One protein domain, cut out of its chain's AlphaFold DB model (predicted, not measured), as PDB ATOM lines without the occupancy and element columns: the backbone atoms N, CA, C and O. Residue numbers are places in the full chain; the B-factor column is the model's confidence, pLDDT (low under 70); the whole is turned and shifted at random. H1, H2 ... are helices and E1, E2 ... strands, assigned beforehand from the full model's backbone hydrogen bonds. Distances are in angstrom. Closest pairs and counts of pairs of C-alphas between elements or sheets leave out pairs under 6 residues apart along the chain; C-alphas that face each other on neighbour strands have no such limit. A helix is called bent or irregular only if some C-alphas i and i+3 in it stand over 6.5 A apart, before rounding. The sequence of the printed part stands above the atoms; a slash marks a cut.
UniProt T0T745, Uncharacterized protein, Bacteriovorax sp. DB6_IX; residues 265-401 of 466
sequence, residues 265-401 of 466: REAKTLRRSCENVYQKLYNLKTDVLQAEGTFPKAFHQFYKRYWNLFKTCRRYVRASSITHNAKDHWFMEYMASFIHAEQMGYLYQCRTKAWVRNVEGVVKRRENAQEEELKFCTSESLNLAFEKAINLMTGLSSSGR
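AT A GLANCE: This is residues 265 to 401 of the 466 residues of an uncharacterized protein of Bacteriovorax sp. DB6_IX (UniProt T0T745). A small strand hairpin, E1 and E2, packs on two helices that cross, H3 and H5; beyond H3, the long H1 and the bent H2 form a helical hairpin. Short H4 sits between E1 and H2a. The 137 printed residues hold five named helices and two named strands, in the order H1 H2 H3 E1 E2 H4 H5; the sheet E1 - E2 is antiparallel and the class is mostly helix. The whole is compact, with a radius of gyration of the C-alphas of 15.4 A and spans of 41 by 37 by 30 A.

HOW THE PARTS SIT: E1, residues 346 to 349, and E2, residues 354 to 357, form a hairpin at 142 degrees, with N 347 and O 356 2.9 A apart, within hydrogen-bond range. H5, residues 379 to 398, has Leu 392 closest to E2, its C-alpha 7.0 A from that of Trp 355. H3, residues 326 to 343, touches H5 with residues 334 to 341 alone, at a steep tilt of 68 degrees, only just short of about perpendicular; the closest C-alphas, of Tyr 334 and Phe 386, are 5.7 A apart. H2, residues 295 to 316, was assigned as one helix by its hydrogen bonds but is bent, C-alphas 305 and 308 being 8.0 A apart; its arms are H2a, residues 295 to 305, and H2b, residues 308 to 316. H4, residues 370 to 374, touches H2a, with the closest C-alphas, of His 300 and Leu 374, 6.1 A apart. H1, residues 265 to 289, and H2a form a helical hairpin at a shallow tilt of 22 degrees, opposite ways; their closest C-alphas, of Val 288 and Phe 295, are 6.0 A apart. Every O i to N i+4 pair is within hydrogen-bond range in H1, H2a, H3 and H4, against 4 of 5 in H2b and 13 of 16 in H5.

IN THESE COORDINATES: H1 begins at C-alpha 265 (49.953, 29.101, 34.062) and is 36.5 A long; H5, 29.3 A, has a kink of 35 degrees near residue 387 and ends at C-alpha 398 (28.146, -5.425, 22.030). H3 is 25.3 A long.

THE WHOLE: The C-alphas farthest apart, of His 324 and Val 362, are 47.3 A apart. The printed part has no cut. The link from E2 to H4, residues 358 to 369, is long, and within it residues 360 to 368 have pLDDT under 70.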
ATOM      1  N   ARG A 265      51.005  28.095  34.229       96.06
ATOM      2  CA  ARG A 265      49.953  29.101  34.062       96.06
ATOM      3  C   ARG A 265      48.818  28.576  33.191       96.06
ATOM      4  O   ARG A 265      47.656  28.763  33.554       96.06
ATOM      5  N   GLU A 266      49.128  27.926  32.073       96.94
ATOM      6  CA  GLU A 266      48.120  27.340  31.185       96.94
ATOM      7  C   GLU A 266      47.343  26.227  31.879       96.94
ATOM      8  O   GLU A 266      46.117  26.265  31.857       96.94
ATOM      9  N   ALA A 267      48.018  25.307  32.575       95.88
ATOM     10  CA  ALA A 267      47.362  24.235  33.323       95.88
ATOM     11  C   ALA A 267      46.372  24.801  34.364       95.88
ATOM     12  O   ALA A 267      45.195  24.433  34.389       95.88
ATOM     13  N   LYS A 268      46.804  25.782  35.173       95.31
ATOM     14  CA  LYS A 268      45.928  26.464  36.148       95.31
ATOM     15  C   LYS A 268      44.754  27.187  35.480       95.31
ATOM     16  O   LYS A 268      43.650  27.200  36.025       95.31
ATOM     17  N   THR A 269      44.985  27.793  34.316       97.06
ATOM     18  CA  THR A 269      43.965  28.541  33.566       97.06
ATOM     19  C   THR A 269      42.939  27.598  32.943       97.06
ATOM     20  O   THR A 269      41.742  27.856  33.054       97.06
ATOM     21  N   LEU A 270      43.387  26.486  32.352       97.12
ATOM     22  CA  LEU A 270      42.540  25.411  31.840       97.12
ATOM     23  C   LEU A 270      41.610  24.899  32.941       97.12
ATOM     24  O   LEU A 270      40.393  24.915  32.764       97.12
ATOM     25  N   ARG A 271      42.167  24.539  34.106       96.88
ATOM     26  CA  ARG A 271      41.380  24.048  35.242       96.88
ATOM     27  C   ARG A 271      40.308  25.049  35.674       96.88
ATOM     28  O   ARG A 271      39.131  24.705  35.679       96.88
ATOM     29  N   ARG A 272      40.684  26.297  35.974       96.94
ATOM     30  CA  ARG A 272      39.737  27.337  36.429       96.94
ATOM     31  C   ARG A 272      38.647  27.632  35.398       96.94
ATOM     32  O   ARG A 272      37.480  27.769  35.757       96.94
ATOM     33  N   SER A 273      39.013  27.710  34.120       97.56
ATOM     34  CA  SER A 273      38.049  27.914  33.035       97.56
ATOM     35  C   SER A 273      37.052  26.761  32.952       97.56
ATOM     36  O   SER A 273      35.856  26.996  32.798       97.56
ATOM     37  N   CYS A 274      37.518  25.524  33.123       98.06
ATOM     38  CA  CYS A 274      36.653  24.353  33.114       98.06
ATOM     39  C   CYS A 274      35.728  24.280  34.322       98.06
ATOM     40  O   CYS A 274      34.532  24.071  34.146       98.06
ATOM     41  N   GLU A 275      36.236  24.558  35.520       97.06
ATOM     42  CA  GLU A 275      35.416  24.690  36.729       97.06
ATOM     43  C   GLU A 275      34.291  25.725  36.547       97.06
ATOM     44  O   GLU A 275      33.154  25.482  36.949       97.06
ATOM     45  N   ASN A 276      34.568  26.851  35.878       97.19
ATOM     46  CA  ASN A 276      33.548  27.855  35.564       97.19
ATOM     47  C   ASN A 276      32.495  27.335  34.574       97.19
ATOM     48  O   ASN A 276      31.306  27.583  34.769       97.19
ATOM     49  N   VAL A 277      32.902  26.611  33.526       97.88
ATOM     50  CA  VAL A 277      31.965  25.996  32.567       97.88
ATOM     51  C   VAL A 277      31.087  24.951  33.258       97.88
ATOM     52  O   VAL A 277      29.878  24.925  33.034       97.88
ATOM     53  N   TYR A 278      31.662  24.138  34.147       97.62
ATOM     54  CA  TYR A 278      30.914  23.176  34.956       97.62
ATOM     55  C   TYR A 278      29.915  23.870  35.877       97.62
ATOM     56  O   TYR A 278      28.761  23.455  35.940       97.62
ATOM     57  N   GLN A 279      30.301  24.988  36.497       96.19
ATOM     58  CA  GLN A 279      29.378  25.787  37.300       96.19
ATOM     59  C   GLN A 279      28.196  26.318  36.478       96.19
ATOM     60  O   GLN A 279      27.068  26.296  36.958       96.19
ATOM     61  N   LYS A 280      28.415  26.752  35.228       96.38
ATOM     62  CA  LYS A 280      27.310  27.174  34.346       96.38
ATOM     63  C   LYS A 280      26.321  26.043  34.071       96.38
ATOM     64  O   LYS A 280      25.125  26.301  33.996       96.38
ATOM     65  N   LEU A 281      26.807  24.812  33.945       95.50
ATOM     66  CA  LEU A 281      25.954  23.648  33.739       95.50
ATOM     67  C   LEU A 281      25.195  23.240  35.014       95.50
ATOM     68  O   LEU A 281      24.027  22.870  34.928       95.50
ATOM     69  N   TYR A 282      25.819  23.348  36.191       94.50
ATOM     70  CA  TYR A 282      25.119  23.144  37.463       94.50
ATOM     71  C   TYR A 282      24.021  24.184  37.682       94.50
ATOM     72  O   TYR A 282      22.902  23.813  38.021       94.50
ATOM     73  N   ASN A 283      24.310  25.463  37.425       93.06
ATOM     74  CA  ASN A 283      23.317  26.526  37.558       93.06
ATOM     75  C   ASN A 283      22.119  26.274  36.639       93.06
ATOM     76  O   ASN A 283      20.997  26.299  37.113       93.06
ATOM     77  N   LEU A 284      22.348  25.873  35.383       93.38
ATOM     78  CA  LEU A 284      21.264  25.482  34.478       93.38
ATOM     79  C   LEU A 284      20.329  24.429  35.086       93.38
ATOM     80  O   LEU A 284      19.112  24.541  34.958       93.38
ATOM     81  N   LYS A 285      20.885  23.386  35.717       91.94
ATOM     82  CA  LYS A 285      20.087  22.345  36.378       91.94
ATOM     83  C   LYS A 285      19.268  22.946  37.524       91.94
ATOM     84  O   LYS A 285      18.090  22.626  37.638       91.94
ATOM     85  N   THR A 286      19.877  23.799  38.343       90.94
ATOM     86  CA  THR A 286      19.214  24.468  39.472       90.94
ATOM     87  C   THR A 286      18.084  25.386  39.012       90.94
ATOM     88  O   THR A 286      16.966  25.223  39.489       90.94
ATOM     89  N   ASP A 287      18.347  26.269  38.049       89.00
ATOM     90  CA  ASP A 287      17.391  27.256  37.533       89.00
ATOM     91  C   ASP A 287      16.125  26.549  37.007       89.00
ATOM     92  O   ASP A 287      14.999  26.880  37.376       89.00
ATOM     93  N   VAL A 288      16.292  25.466  36.234       87.75
ATOM     94  CA  VAL A 288      15.159  24.683  35.708       87.75
ATOM     95  C   VAL A 288      14.355  23.996  36.820       87.75
ATOM     96  O   VAL A 288      13.128  23.912  36.728       87.75
ATOM     97  N   LEU A 289      15.021  23.493  37.864       86.56
ATOM     98  CA  LEU A 289      14.351  22.869  39.012       86.56
ATOM     99  C   LEU A 289      13.601  23.895  39.875       86.56
ATOM    100  O   LEU A 289      12.610  23.537  40.505       86.56
ATOM    101  N   GLN A 290      14.038  25.156  39.867       87.25
ATOM    102  CA  GLN A 290      13.401  26.293  40.542       87.25
ATOM    103  C   GLN A 290      12.354  27.002  39.667       87.25
ATOM    104  O   GLN A 290      11.959  28.127  39.947       87.25
ATOM    105  N   ALA A 291      11.882  26.320  38.621       78.06
ATOM    106  CA  ALA A 291      10.879  26.788  37.671       78.06
ATOM    107  C   ALA A 291      11.291  27.971  36.767       78.06
ATOM    108  O   ALA A 291      10.464  28.491  36.013       78.06
ATOM    109  N   GLU A 292      12.576  28.324  36.711       77.12
ATOM    110  CA  GLU A 292      13.095  29.343  35.799       77.12
ATOM    111  C   GLU A 292      13.299  28.767  34.381       77.12
ATOM    112  O   GLU A 292      14.387  28.381  33.952       77.12
ATOM    113  N   GLY A 293      12.210  28.700  33.610       80.75
ATOM    114  CA  GLY A 293      12.226  28.259  32.211       80.75
ATOM    115  C   GLY A 293      12.065  26.746  32.014       80.75
ATOM    116  O   GLY A 293      11.541  26.033  32.868       80.75
ATOM    117  N   THR A 294      12.438  26.248  30.829       88.69
ATOM    118  CA  THR A 294      12.288  24.831  30.451       88.69
ATOM    119  C   THR A 294      13.642  24.191  30.166       88.69
ATOM    120  O   THR A 294      14.550  24.846  29.644       88.69
ATOM    121  N   PHE A 295      13.769  22.893  30.465       91.44
ATOM    122  CA  PHE A 295      15.022  22.162  30.267       91.44
ATOM    123  C   PHE A 295      15.537  22.229  28.816       91.44
ATOM    124  O   PHE A 295      16.706  22.576  28.639       91.44
ATOM    125  N   PRO A 296      14.710  22.018  27.767       93.25
ATOM    126  CA  PRO A 296      15.175  22.110  26.382       93.25
ATOM    127  C   PRO A 296      15.720  23.485  26.018       93.25
ATOM    128  O   PRO A 296      16.781  23.589  25.404       93.25
ATOM    129  N   LYS A 297      15.034  24.555  26.434       91.75
ATOM    130  CA  LYS A 297      15.461  25.926  26.144       91.75
ATOM    131  C   LYS A 297      16.781  26.248  26.840       91.75
ATOM    132  O   LYS A 297      17.689  26.777  26.197       91.75
ATOM    133  N   ALA A 298      16.899  25.915  28.124       93.62
ATOM    134  CA  ALA A 298      18.109  26.163  28.896       93.62
ATOM    135  C   ALA A 298      19.293  25.345  28.352       93.62
ATOM    136  O   ALA A 298      20.368  25.896  28.105       93.62
ATOM    137  N   PHE A 299      19.085  24.051  28.073       95.50
ATOM    138  CA  PHE A 299      20.121  23.188  27.507       95.50
ATOM    139  C   PHE A 299      20.554  23.644  26.118       95.50
ATOM    140  O   PHE A 299      21.751  23.738  25.876       95.50
ATOM    141  N   HIS A 300      19.628  24.016  25.233       94.69
ATOM    142  CA  HIS A 300      19.971  24.560  23.919       94.69
ATOM    143  C   HIS A 300      20.818  25.844  24.028       94.69
ATOM    144  O   HIS A 300      21.804  26.000  23.308       94.69
ATOM    145  N   GLN A 301      20.508  26.739  24.975       94.19
ATOM    146  CA  GLN A 301      21.325  27.934  25.225       94.19
ATOM    147  C   GLN A 301      22.724  27.596  25.752       94.19
ATOM    148  O   GLN A 301      23.709  28.181  25.287       94.19
ATOM    149  N   PHE A 302      22.828  26.660  26.702       96.00
ATOM    150  CA  PHE A 302      24.120  26.171  27.182       96.00
ATOM    151  C   PHE A 302      24.912  25.523  26.049       96.00
ATOM    152  O   PHE A 302      26.092  25.821  25.878       96.00
ATOM    153  N   TYR A 303      24.250  24.693  25.245       96.12
ATOM    154  CA  TYR A 303      24.844  23.989  24.126       96.12
ATOM    155  C   TYR A 303      25.467  24.988  23.141       96.12
ATOM    156  O   TYR A 303      26.670  24.977  22.882       96.12
ATOM    157  N   LYS A 304      24.674  25.957  22.684       94.62
ATOM    158  CA  LYS A 304      25.122  26.988  21.748       94.62
ATOM    159  C   LYS A 304      26.322  27.796  22.257       94.62
ATOM    160  O   LYS A 304      27.220  28.127  21.488       94.62
ATOM    161  N   ARG A 305      26.341  28.150  23.548       95.81
ATOM    162  CA  ARG A 305      27.347  29.070  24.115       95.81
ATOM    163  C   ARG A 305      28.594  28.374  24.646       95.81
ATOM    164  O   ARG A 305      29.690  28.914  24.532       95.81
ATOM    165  N   TYR A 306      28.432  27.208  25.262       97.06
ATOM    166  CA  TYR A 306      29.458  26.598  26.106       97.06
ATOM    167  C   TYR A 306      29.808  25.164  25.711       97.06
ATOM    168  O   TYR A 306      30.788  24.641  26.237       97.06
ATOM    169  N   TRP A 307      29.100  24.524  24.772       95.88
ATOM    170  CA  TRP A 307      29.311  23.099  24.479       95.88
ATOM    171  C   TRP A 307      30.728  22.757  24.032       95.88
ATOM    172  O   TRP A 307      31.311  21.792  24.511       95.88
ATOM    173  N   ASN A 308      31.333  23.555  23.151       95.06
ATOM    174  CA  ASN A 308      32.702  23.291  22.692       95.06
ATOM    175  C   ASN A 308      33.734  23.434  23.823       95.06
ATOM    176  O   ASN A 308      34.681  22.646  23.900       95.06
ATOM    177  N   LEU A 309      33.523  24.391  24.733       96.56
ATOM    178  CA  LEU A 309      34.347  24.536  25.931       96.56
ATOM    179  C   LEU A 309      34.126  23.354  26.875       96.56
ATOM    180  O   LEU A 309      35.094  22.753  27.325       96.56
ATOM    181  N   PHE A 310      32.874  22.954  27.100       97.19
ATOM    182  CA  PHE A 310      32.522  21.801  27.924       97.19
ATOM    183  C   PHE A 310      33.144  20.504  27.386       97.19
ATOM    184  O   PHE A 310      33.785  19.782  28.146       97.19
ATOM    185  N   LYS A 311      33.077  20.255  26.071       95.81
ATOM    186  CA  LYS A 311      33.754  19.129  25.401       95.81
ATOM    187  C   LYS A 311      35.263  19.141  25.620       95.81
ATOM    188  O   LYS A 311      35.851  18.103  25.911       95.81
ATOM    189  N   THR A 312      35.888  20.310  25.486       95.56
ATOM    190  CA  THR A 312      37.328  20.473  25.735       95.56
ATOM    191  C   THR A 312      37.653  20.174  27.196       95.56
ATOM    192  O   THR A 312      38.578  19.427  27.486       95.56
ATOM    193  N   CYS A 313      36.853  20.694  28.119       97.38
ATOM    194  CA  CYS A 313      37.035  20.488  29.544       97.38
ATOM    195  C   CYS A 313      36.898  19.024  29.943       97.38
ATOM    196  O   CYS A 313      37.787  18.500  30.605       97.38
ATOM    197  N   ARG A 314      35.870  18.328  29.449       96.38
ATOM    198  CA  ARG A 314      35.649  16.902  29.723       96.38
ATOM    199  C   ARG A 314      36.749  15.986  29.188       96.38
ATOM    200  O   ARG A 314      36.790  14.826  29.576       96.38
ATOM    201  N   ARG A 315      37.646  16.493  28.339       95.12
ATOM    202  CA  ARG A 315      38.828  15.769  27.860       95.12
ATOM    203  C   ARG A 315      40.031  15.846  28.809       95.12
ATOM    204  O   ARG A 315      40.886  14.969  28.753       95.12
ATOM    205  N   TYR A 316      40.121  16.887  29.638       95.56
ATOM    206  CA  TYR A 316      41.339  17.189  30.409       95.56
ATOM    207  C   TYR A 316      41.105  17.422  31.900       95.56
ATOM    208  O   TYR A 316      42.026  17.276  32.695       95.56
ATOM    209  N   VAL A 317      39.909  17.858  32.286       96.12
ATOM    210  CA  VAL A 317      39.607  18.320  33.640       96.12
ATOM    211  C   VAL A 317      38.387  17.576  34.144       96.12
ATOM    212  O   VAL A 317      37.316  17.624  33.544       96.12
ATOM    213  N   ARG A 318      38.527  16.927  35.290       93.62
ATOM    214  CA  ARG A 318      37.422  16.274  35.983       93.62
ATOM    215  C   ARG A 318      36.339  17.285  36.386       93.62
ATOM    216  O   ARG A 318      36.663  18.365  36.872       93.62
ATOM    217  N   ALA A 319      35.061  16.945  36.194       93.88
ATOM    218  CA  ALA A 319      33.954  17.882  36.443       93.88
ATOM    219  C   ALA A 319      33.342  17.824  37.846       93.88
ATOM    220  O   ALA A 319      32.593  18.725  38.226       93.88
ATOM    221  N   SER A 320      33.623  16.767  38.601       92.62
ATOM    222  CA  SER A 320      32.948  16.499  39.866       92.62
ATOM    223  C   SER A 320      33.720  15.517  40.731       92.62
ATOM    224  O   SER A 320      34.447  14.636  40.247       92.62
ATOM    225  N   SER A 321      33.510  15.654  42.035       90.94
ATOM    226  CA  SER A 321      33.928  14.679  43.028       90.94
ATOM    227  C   SER A 321      32.730  13.860  43.498       90.94
ATOM    228  O   SER A 321      31.794  14.391  44.099       90.94
ATOM    229  N   ILE A 322      32.767  12.550  43.242       90.69
ATOM    230  CA  ILE A 322      31.700  11.625  43.648       90.69
ATOM    231  C   ILE A 322      31.532  11.569  45.173       90.69
ATOM    232  O   ILE A 322      30.425  11.360  45.657       90.69
ATOM    233  N   THR A 323      32.611  11.805  45.927       89.81
ATOM    234  CA  THR A 323      32.591  11.839  47.395       89.81
ATOM    235  C   THR A 323      32.045  13.152  47.950       89.81
ATOM    236  O   THR A 323      31.617  13.184  49.097       89.81
ATOM    237  N   HIS A 324      32.033  14.227  47.155       91.75
ATOM    238  CA  HIS A 324      31.415  15.494  47.540       91.75
ATOM    239  C   HIS A 324      29.900  15.469  47.314       91.75
ATOM    240  O   HIS A 324      29.132  15.758  48.225       91.75
ATOM    241  N   ASN A 325      29.465  15.121  46.097       93.38
ATOM    242  CA  ASN A 325      28.050  15.001  45.761       93.38
ATOM    243  C   ASN A 325      27.856  13.984  44.629       93.38
ATOM    244  O   ASN A 325      28.101  14.272  43.454       93.38
ATOM    245  N   ALA A 326      27.369  12.794  44.982       94.12
ATOM    246  CA  ALA A 326      27.150  11.715  44.025       94.12
ATOM    247  C   ALA A 326      26.100  12.066  42.954       94.12
ATOM    248  O   ALA A 326      26.265  11.689  41.796       94.12
ATOM    249  N   LYS A 327      25.042  12.816  43.298       93.31
ATOM    250  CA  LYS A 327      23.988  13.194  42.338       93.31
ATOM    251  C   LYS A 327      24.514  14.143  41.266       93.31
ATOM    252  O   LYS A 327      24.163  14.007  40.095       93.31
ATOM    253  N   ASP A 328      25.346  15.099  41.658       93.06
ATOM    254  CA  ASP A 328      25.957  16.048  40.726       93.06
ATOM    255  C   ASP A 328      27.047  15.397  39.888       93.06
ATOM    256  O   ASP A 328      27.139  15.661  38.688       93.06
ATOM    257  N   HIS A 329      27.797  14.472  40.489       95.19
ATOM    258  CA  HIS A 329      28.731  13.633  39.759       95.19
ATOM    259  C   HIS A 329      28.033  12.838  38.656       95.19
ATOM    260  O   HIS A 329      28.387  12.975  37.490       95.19
ATOM    261  N   TRP A 330      26.988  12.077  38.984       96.31
ATOM    262  CA  TRP A 330      26.283  11.291  37.973       96.31
ATOM    263  C   TRP A 330      25.610  12.160  36.915       96.31
ATOM    264  O   TRP A 330      25.698  11.833  35.735       96.31
ATOM    265  N   PHE A 331      25.037  13.306  37.294       96.12
ATOM    266  CA  PHE A 331      24.543  14.291  36.331       96.12
ATOM    267  C   PHE A 331      25.631  14.689  35.317       96.12
ATOM    268  O   PHE A 331      25.395  14.608  34.114       96.12
ATOM    269  N   MET A 332      26.839  15.034  35.774       96.50
ATOM    270  CA  MET A 332      27.961  15.365  34.888       96.50
ATOM    271  C   MET A 332      28.380  14.203  33.982       96.50
ATOM    272  O   MET A 332      28.717  14.428  32.818       96.50
ATOM    273  N   GLU A 333      28.343  12.968  34.476       97.38
ATOM    274  CA  GLU A 333      28.726  11.797  33.683       97.38
ATOM    275  C   GLU A 333      27.679  11.426  32.620       97.38
ATOM    276  O   GLU A 333      28.057  11.011  31.524       97.38
ATOM    277  N   TYR A 334      26.388  11.674  32.864       97.62
ATOM    278  CA  TYR A 334      25.352  11.614  31.821       97.62
ATOM    279  C   TYR A 334      25.524  12.720  30.771       97.62
ATOM    280  O   TYR A 334      25.358  12.485  29.577       97.62
ATOM    281  N   MET A 335      25.927  13.923  31.180       97.19
ATOM    282  CA  MET A 335      26.243  14.998  30.229       97.19
ATOM    283  C   MET A 335      27.469  14.641  29.372       97.19
ATOM    284  O   MET A 335      27.510  14.949  28.178       97.19
ATOM    285  N   ALA A 336      28.455  13.955  29.955       97.25
ATOM    286  CA  ALA A 336      29.613  13.437  29.235       97.25
ATOM    287  C   ALA A 336      29.237  12.318  28.248       97.25
ATOM    288  O   ALA A 336      29.764  12.296  27.138       97.25
ATOM    289  N   SER A 337      28.289  11.435  28.583       97.44
ATOM    290  CA  SER A 337      27.849  10.381  27.656       97.44
ATOM    291  C   SER A 337      27.250  10.955  26.362       97.44
ATOM    292  O   SER A 337      27.528  10.438  25.277       97.44
ATOM    293  N   PHE A 338      26.535  12.086  26.442       97.31
ATOM    294  CA  PHE A 338      26.050  12.832  25.273       97.31
ATOM    295  C   PHE A 338      27.213  13.329  24.395       97.31
ATOM    296  O   PHE A 338      27.195  13.154  23.174       97.31
ATOM    297  N   ILE A 339      28.270  13.884  25.007       96.31
ATOM    298  CA  ILE A 339      29.497  14.278  24.290       96.31
ATOM    299  C   ILE A 339      30.104  13.075  23.572       96.31
ATOM    300  O   ILE A 339      30.492  13.176  22.409       96.31
ATOM    301  N   HIS A 340      30.219  11.947  24.266       96.38
ATOM    302  CA  HIS A 340      30.830  10.752  23.709       96.38
ATOM    303  C   HIS A 340      30.017  10.210  22.530       96.38
ATOM    304  O   HIS A 340      30.610   9.838  21.519       96.38
ATOM    305  N   ALA A 341      28.683  10.244  22.590       96.19
ATOM    306  CA  ALA A 341      27.827   9.888  21.458       96.19
ATOM    307  C   ALA A 341      28.103  10.781  20.232       96.19
ATOM    308  O   ALA A 341      28.351  10.273  19.134       96.19
ATOM    309  N   GLU A 342      28.185  12.103  20.420       93.06
ATOM    310  CA  GLU A 342      28.583  13.029  19.352       93.06
ATOM    311  C   GLU A 342      29.991  12.748  18.815       93.06
ATOM    312  O   GLU A 342      30.217  12.771  17.603       93.06
ATOM    313  N   GLN A 343      30.969  12.506  19.690       90.31
ATOM    314  CA  GLN A 343      32.351  12.216  19.293       90.31
ATOM    315  C   GLN A 343      32.438  10.934  18.463       90.31
ATOM    316  O   GLN A 343      33.196  10.888  17.499       90.31
ATOM    317  N   MET A 344      31.597   9.950  18.779       89.56
ATOM    318  CA  MET A 344      31.449   8.705  18.024       89.56
ATOM    319  C   MET A 344      30.706   8.873  16.688       89.56
ATOM    320  O   MET A 344      30.517   7.896  15.967       89.56
ATOM    321  N   GLY A 345      30.298  10.095  16.332       90.50
ATOM    322  CA  GLY A 345      29.638  10.383  15.059       90.50
ATOM    323  C   GLY A 345      28.137  10.129  15.073       90.50
ATOM    324  O   GLY A 345      27.561   9.882  14.017       90.50
ATOM    325  N   TYR A 346      27.496  10.181  16.241       93.44
ATOM    326  CA  TYR A 346      26.045  10.070  16.365       93.44
ATOM    327  C   TYR A 346      25.394  11.440  16.572       93.44
ATOM    328  O   TYR A 346      26.029  12.399  17.011       93.44
ATOM    329  N   LEU A 347      24.118  11.517  16.211       94.44
ATOM    330  CA  LEU A 347      23.232  12.663  16.369       94.44
ATOM    331  C   LEU A 347      21.975  12.179  17.090       94.44
ATOM    332  O   LEU A 347      21.406  11.155  16.708       94.44
ATOM    333  N   TYR A 348      21.533  12.899  18.115       96.06
ATOM    334  CA  TYR A 348      20.252  12.630  18.749       96.06
ATOM    335  C   TYR A 348      19.134  13.346  17.997       96.06
ATOM    336  O   TYR A 348      19.113  14.576  17.946       96.06
ATOM    337  N   GLN A 349      18.204  12.570  17.441       94.31
ATOM    338  CA  GLN A 349      17.008  13.068  16.773       94.31
ATOM    339  C   GLN A 349      15.852  13.152  17.763       94.31
ATOM    340  O   GLN A 349      15.321  12.136  18.225       94.31
ATOM    341  N   CYS A 350      15.412  14.371  18.060       92.38
ATOM    342  CA  CYS A 350      14.416  14.586  19.106       92.38
ATOM    343  C   CYS A 350      13.001  14.125  18.738       92.38
ATOM    344  O   CYS A 350      12.231  13.772  19.633       92.38
ATOM    345  N   ARG A 351      12.675  14.053  17.440       91.19
ATOM    346  CA  ARG A 351      11.377  13.554  16.948       91.19
ATOM    347  C   ARG A 351      11.238  12.039  17.101       91.19
ATOM    348  O   ARG A 351      10.212  11.560  17.567       91.19
ATOM    349  N   THR A 352      12.281  11.292  16.741       93.88
ATOM    350  CA  THR A 352      12.321   9.821  16.841       93.88
ATOM    351  C   THR A 352      12.814   9.341  18.208       93.88
ATOM    352  O   THR A 352      12.787   8.143  18.494       93.88
ATOM    353  N   LYS A 353      13.250  10.270  19.071       96.12
ATOM    354  CA  LYS A 353      13.808  10.015  20.403       96.12
ATOM    355  C   LYS A 353      14.968   9.011  20.344       96.12
ATOM    356  O   LYS A 353      15.054   8.123  21.195       96.12
ATOM    357  N   ALA A 354      15.836   9.092  19.335       96.00
ATOM    358  CA  ALA A 354      16.872   8.091  19.076       96.00
ATOM    359  C   ALA A 354      18.218   8.710  18.683       96.00
ATOM    360  O   ALA A 354      18.279   9.739  18.014       96.00
ATOM    361  N   TRP A 355      19.305   8.038  19.070       96.50
ATOM    362  CA  TRP A 355      20.637   8.312  18.538       96.50
ATOM    363  C   TRP A 355      20.806   7.597  17.203       96.50
ATOM    364  O   TRP A 355      20.733   6.370  17.138       96.50
ATOM    365  N   VAL A 356      21.066   8.359  16.148       93.38
ATOM    366  CA  VAL A 356      21.299   7.845  14.796       93.38
ATOM    367  C   VAL A 356      22.703   8.201  14.337       93.38
ATOM    368  O   VAL A 356      23.303   9.166  14.814       93.38
ATOM    369  N   ARG A 357      23.263   7.410  13.421       90.31
ATOM    370  CA  ARG A 357      24.573   7.716  12.843       90.31
ATOM    371  C   ARG A 357      24.460   9.003  12.027       90.31
ATOM    372  O   ARG A 357      23.622   9.092  11.138       90.31
ATOM    373  N   ASN A 358      25.312   9.977  12.323       84.12
ATOM    374  CA  ASN A 358      25.414  11.213  11.563       84.12
ATOM    375  C   ASN A 358      26.359  10.958  10.387       84.12
ATOM    376  O   ASN A 358      27.579  10.931  10.561       84.12
ATOM    377  N   VAL A 359      25.787  10.641   9.226       70.56
ATOM    378  CA  VAL A 359      26.559  10.317   8.024       70.56
ATOM    379  C   VAL A 359      27.335  11.566   7.595       70.56
ATOM    380  O   VAL A 359      26.836  12.691   7.651       70.56
ATOM    381  N   GLU A 360      28.610  11.383   7.255       61.47
ATOM    382  CA  GLU A 360      29.403  12.454   6.659       61.47
ATOM    383  C   GLU A 360      28.966  12.613   5.202       61.47
ATOM    384  O   GLU A 360      28.987  11.640   4.446       61.47
ATOM    385  N   GLY A 361      28.573  13.829   4.815       52.41
ATOM    386  CA  GLY A 361      28.276  14.139   3.419       52.41
ATOM    387  C   GLY A 361      29.541  14.139   2.545       52.41
ATOM    388  O   GLY A 361      30.663  13.941   3.014       52.41
ATOM    389  N   VAL A 362      29.375  14.417   1.247       40.66
ATOM    390  CA  VAL A 362      30.466  14.453   0.239       40.66
ATOM    391  C   VAL A 362      31.575  15.456   0.603       40.66
ATOM    392  O   VAL A 362      32.759  15.232   0.358       40.66
ATOM    393  N   VAL A 363      31.199  16.561   1.241       47.28
ATOM    394  CA  VAL A 363      32.116  17.453   1.954       47.28
ATOM    395  C   VAL A 363      32.161  16.931   3.384       47.28
ATOM    396  O   VAL A 363      31.087  16.757   3.939       47.28
ATOM    397  N   LYS A 364      33.346  16.714   3.987       48.38
ATOM    398  CA  LYS A 364      33.587  16.212   5.372       48.38
ATOM    399  C   LYS A 364      32.982  17.071   6.510       48.38
ATOM    400  O   LYS A 364      33.611  17.337   7.533       48.38
ATOM    401  N   ARG A 365      31.776  17.582   6.324       49.91
ATOM    402  CA  ARG A 365      30.896  18.170   7.312       49.91
ATOM    403  C   ARG A 365      29.793  17.148   7.539       49.91
ATOM    404  O   ARG A 365      29.237  16.590   6.596       49.91
ATOM    405  N   ARG A 366      29.508  16.895   8.809       58.69
ATOM    406  CA  ARG A 366      28.333  16.125   9.211       58.69
ATOM    407  C   ARG A 366      27.094  16.793   8.623       58.69
ATOM    408  O   ARG A 366      26.999  18.019   8.698       58.69
ATOM    409  N   GLU A 367      26.199  16.004   8.034       55.72
ATOM    410  CA  GLU A 367      25.032  16.526   7.308       55.72
ATOM    411  C   GLU A 367      24.133  17.380   8.206       55.72
ATOM    412  O   GLU A 367      23.611  18.396   7.759       55.72
ATOM    413  N   ASN A 368      24.033  17.026   9.494       62.41
ATOM    414  CA  ASN A 368      23.189  17.726  10.457       62.41
ATOM    415  C   ASN A 368      23.973  18.176  11.696       62.41
ATOM    416  O   ASN A 368      24.747  17.410  12.288       62.41
ATOM    417  N   ALA A 369      23.743  19.421  12.118       82.62
ATOM    418  CA  ALA A 369      24.276  19.963  13.361       82.62
ATOM    419  C   ALA A 369      23.354  19.601  14.534       82.62
ATOM    420  O   ALA A 369      22.164  19.900  14.508       82.62
ATOM    421  N   GLN A 370      23.911  19.018  15.598       91.62
ATOM    422  CA  GLN A 370      23.155  18.672  16.811       91.62
ATOM    423  C   GLN A 370      22.429  19.878  17.426       91.62
ATOM    424  O   GLN A 370      21.342  19.706  17.961       91.62
ATOM    425  N   GLU A 371      22.976  21.092  17.296       92.00
ATOM    426  CA  GLU A 371      22.310  22.333  17.721       92.00
ATOM    427  C   GLU A 371      20.934  22.518  17.057       92.00
ATOM    428  O   GLU A 371      19.986  22.926  17.722       92.00
ATOM    429  N   GLU A 372      20.801  22.177  15.773       90.12
ATOM    430  CA  GLU A 372      19.547  22.327  15.027       90.12
ATOM    431  C   GLU A 372      18.490  21.321  15.492       90.12
ATOM    432  O   GLU A 372      17.341  21.695  15.721       90.12
ATOM    433  N   GLU A 373      18.885  20.067  15.734       90.94
ATOM    434  CA  GLU A 373      17.994  19.047  16.304       90.94
ATOM    435  C   GLU A 373      17.488  19.438  17.700       90.94
ATOM    436  O   GLU A 373      16.328  19.185  18.039       90.94
ATOM    437  N   LEU A 374      18.331  20.110  18.496       93.25
ATOM    438  CA  LEU A 374      17.983  20.517  19.859       93.25
ATOM    439  C   LEU A 374      16.816  21.516  19.926       93.25
ATOM    440  O   LEU A 374      16.124  21.577  20.944       93.25
ATOM    441  N   LYS A 375      16.537  22.248  18.840       90.50
ATOM    442  CA  LYS A 375      15.396  23.180  18.751       90.50
ATOM    443  C   LYS A 375      14.042  22.469  18.820       90.50
ATOM    444  O   LYS A 375      13.058  23.074  19.243       90.50
ATOM    445  N   PHE A 376      13.990  21.196  18.428       89.88
ATOM    446  CA  PHE A 376      12.758  20.407  18.355       89.88
ATOM    447  C   PHE A 376      12.543  19.497  19.570       89.88
ATOM    448  O   PHE A 376      11.585  18.726  19.596       89.88
ATOM    449  N   CYS A 377      13.420  19.548  20.573       92.88
ATOM    450  CA  CYS A 377      13.300  18.687  21.743       92.88
ATOM    451  C   CYS A 377      12.234  19.184  22.716       92.88
ATOM    452  O   CYS A 377      12.203  20.358  23.090       92.88
ATOM    453  N   THR A 378      11.409  18.251  23.180       92.50
ATOM    454  CA  THR A 378      10.614  18.394  24.405       92.50
ATOM    455  C   THR A 378      11.463  18.044  25.624       92.50
ATOM    456  O   THR A 378      12.545  17.455  25.488       92.50
ATOM    457  N   SER A 379      10.987  18.372  26.826       91.56
ATOM    458  CA  SER A 379      11.672  18.002  28.068       91.56
ATOM    459  C   SER A 379      11.795  16.484  28.180       91.56
ATOM    460  O   SER A 379      12.845  15.971  28.563       91.56
ATOM    461  N   GLU A 380      10.756  15.747  27.789       92.75
ATOM    462  CA  GLU A 380      10.778  14.284  27.748       92.75
ATOM    463  C   GLU A 380      11.842  13.747  26.775       92.75
ATOM    464  O   GLU A 380      12.680  12.932  27.163       92.75
ATOM    465  N   SER A 381      11.847  14.233  25.527       94.38
ATOM    466  CA  SER A 381      12.793  13.791  24.494       94.38
ATOM    467  C   SER A 381      14.239  14.063  24.908       94.38
ATOM    468  O   SER A 381      15.096  13.185  24.824       94.38
ATOM    469  N   LEU A 382      14.507  15.250  25.456       95.12
ATOM    470  CA  LEU A 382      15.851  15.602  25.890       95.12
ATOM    471  C   LEU A 382      16.322  14.765  27.092       95.12
ATOM    472  O   LEU A 382      17.472  14.339  27.118       95.12
ATOM    473  N   ASN A 383      15.450  14.473  28.063       95.62
ATOM    474  CA  ASN A 383      15.795  13.576  29.171       95.62
ATOM    475  C   ASN A 383      16.138  12.159  28.673       95.62
ATOM    476  O   ASN A 383      17.132  11.580  29.108       95.62
ATOM    477  N   LEU A 384      15.370  11.631  27.712       96.44
ATOM    478  CA  LEU A 384      15.656  10.335  27.089       96.44
ATOM    479  C   LEU A 384      16.983  10.325  26.320       96.44
ATOM    480  O   LEU A 384      17.590   9.265  26.181       96.44
ATOM    481  N   ALA A 385      17.449  11.470  25.813       97.56
ATOM    482  CA  ALA A 385      18.710  11.556  25.082       97.56
ATOM    483  C   ALA A 385      19.908  11.095  25.920       97.56
ATOM    484  O   ALA A 385      20.728  10.312  25.437       97.56
ATOM    485  N   PHE A 386      19.983  11.538  27.178       97.12
ATOM    486  CA  PHE A 386      21.092  11.226  28.084       97.12
ATOM    487  C   PHE A 386      21.115   9.752  28.489       97.12
ATOM    488  O   PHE A 386      22.169   9.118  28.475       97.12
ATOM    489  N   GLU A 387      19.951   9.175  28.782       95.12
ATOM    490  CA  GLU A 387      19.838   7.749  29.089       95.12
ATOM    491  C   GLU A 387      20.163   6.890  27.857       95.12
ATOM    492  O   GLU A 387      20.990   5.976  27.908       95.12
ATOM    493  N   LYS A 388      19.595   7.238  26.696       97.69
ATOM    494  CA  LYS A 388      19.842   6.508  25.447       97.69
ATOM    495  C   LYS A 388      21.272   6.653  24.929       97.69
ATOM    496  O   LYS A 388      21.696   5.798  24.155       97.69
ATOM    497  N   ALA A 389      22.026   7.672  25.346       98.06
ATOM    498  CA  ALA A 389      23.445   7.786  25.007       98.06
ATOM    499  C   ALA A 389      24.259   6.636  25.624       98.06
ATOM    500  O   ALA A 389      25.161   6.102  24.982       98.06
ATOM    501  N   ILE A 390      23.896   6.182  26.826       97.19
ATOM    502  CA  ILE A 390      24.512   5.005  27.451       97.19
ATOM    503  C   ILE A 390      24.104   3.733  26.708       97.19
ATOM    504  O   ILE A 390      24.962   2.917  26.376       97.19
ATOM    505  N   ASN A 391      22.821   3.592  26.363       96.62
ATOM    506  CA  ASN A 391      22.339   2.442  25.587       96.62
ATOM    507  C   ASN A 391      23.031   2.339  24.222       96.62
ATOM    508  O   ASN A 391      23.370   1.240  23.782       96.62
ATOM    509  N   LEU A 392      23.298   3.479  23.576       97.25
ATOM    510  CA  LEU A 392      24.116   3.542  22.368       97.25
ATOM    511  C   LEU A 392      25.514   2.960  22.620       97.25
ATOM    512  O   LEU A 392      25.946   2.092  21.864       97.25
ATOM    513  N   MET A 393      26.208   3.394  23.675       96.75
ATOM    514  CA  MET A 393      27.540   2.876  24.016       96.75
ATOM    515  C   MET A 393      27.513   1.368  24.302       96.75
ATOM    516  O   MET A 393      28.392   0.642  23.839       96.75
ATOM    517  N   THR A 394      26.474   0.868  24.977       95.50
ATOM    518  CA  THR A 394      26.245  -0.572  25.189       95.50
ATOM    519  C   THR A 394      26.052  -1.329  23.874       95.50
ATOM    520  O   THR A 394      26.646  -2.394  23.685       95.50
ATOM    521  N   GLY A 395      25.282  -0.780  22.929       94.38
ATOM    522  CA  GLY A 395      25.123  -1.358  21.593       94.38
ATOM    523  C   GLY A 395      26.426  -1.360  20.781       94.38
ATOM    524  O   GLY A 395      26.745  -2.344  20.107       94.38
ATOM    525  N   LEU A 396      27.224  -0.292  20.880       92.69
ATOM    526  CA  LEU A 396      28.542  -0.208  20.241       92.69
ATOM    527  C   LEU A 396      29.518  -1.239  20.821       92.69
ATOM    528  O   LEU A 396      30.156  -1.964  20.059       92.69
ATOM    529  N   SER A 397      29.562  -1.365  22.148       92.69
ATOM    530  CA  SER A 397      30.352  -2.380  22.853       92.69
ATOM    531  C   SER A 397      29.971  -3.797  22.413       92.69
ATOM    532  O   SER A 397      30.823  -4.577  21.986       92.69
ATOM    533  N   SER A 398      28.668  -4.100  22.402       90.50
ATOM    534  CA  SER A 398      28.146  -5.425  22.030       90.50
ATOM    535  C   SER A 398      28.435  -5.798  20.574       90.50
ATOM    536  O   SER A 398      28.543  -6.977  20.248       90.50
ATOM    537  N   SER A 399      28.587  -4.802  19.697       87.12
ATOM    538  CA  SER A 399      28.951  -4.992  18.286       87.12
ATOM    539  C   SER A 399      30.463  -4.949  18.023       87.12
ATOM    540  O   SER A 399      30.877  -4.990  16.864       87.12
ATOM    541  N   GLY A 400      31.297  -4.857  19.066       85.50
ATOM    542  CA  GLY A 400      32.757  -4.797  18.940       85.50
ATOM    543  C   GLY A 400      33.274  -3.537  18.241       85.50
ATOM    544  O   GLY A 400      34.389  -3.529  17.720       85.50
ATOM    545  N   ARG A 401      32.463  -2.474  18.182       87.25
ATOM    546  CA  ARG A 401      32.858  -1.169  17.633       87.25
ATOM    547  C   ARG A 401      33.593  -0.362  18.696       87.25
ATOM    548  O   ARG A 401      33.560  -0.720  19.864       87.25
TER     549      ARG A 401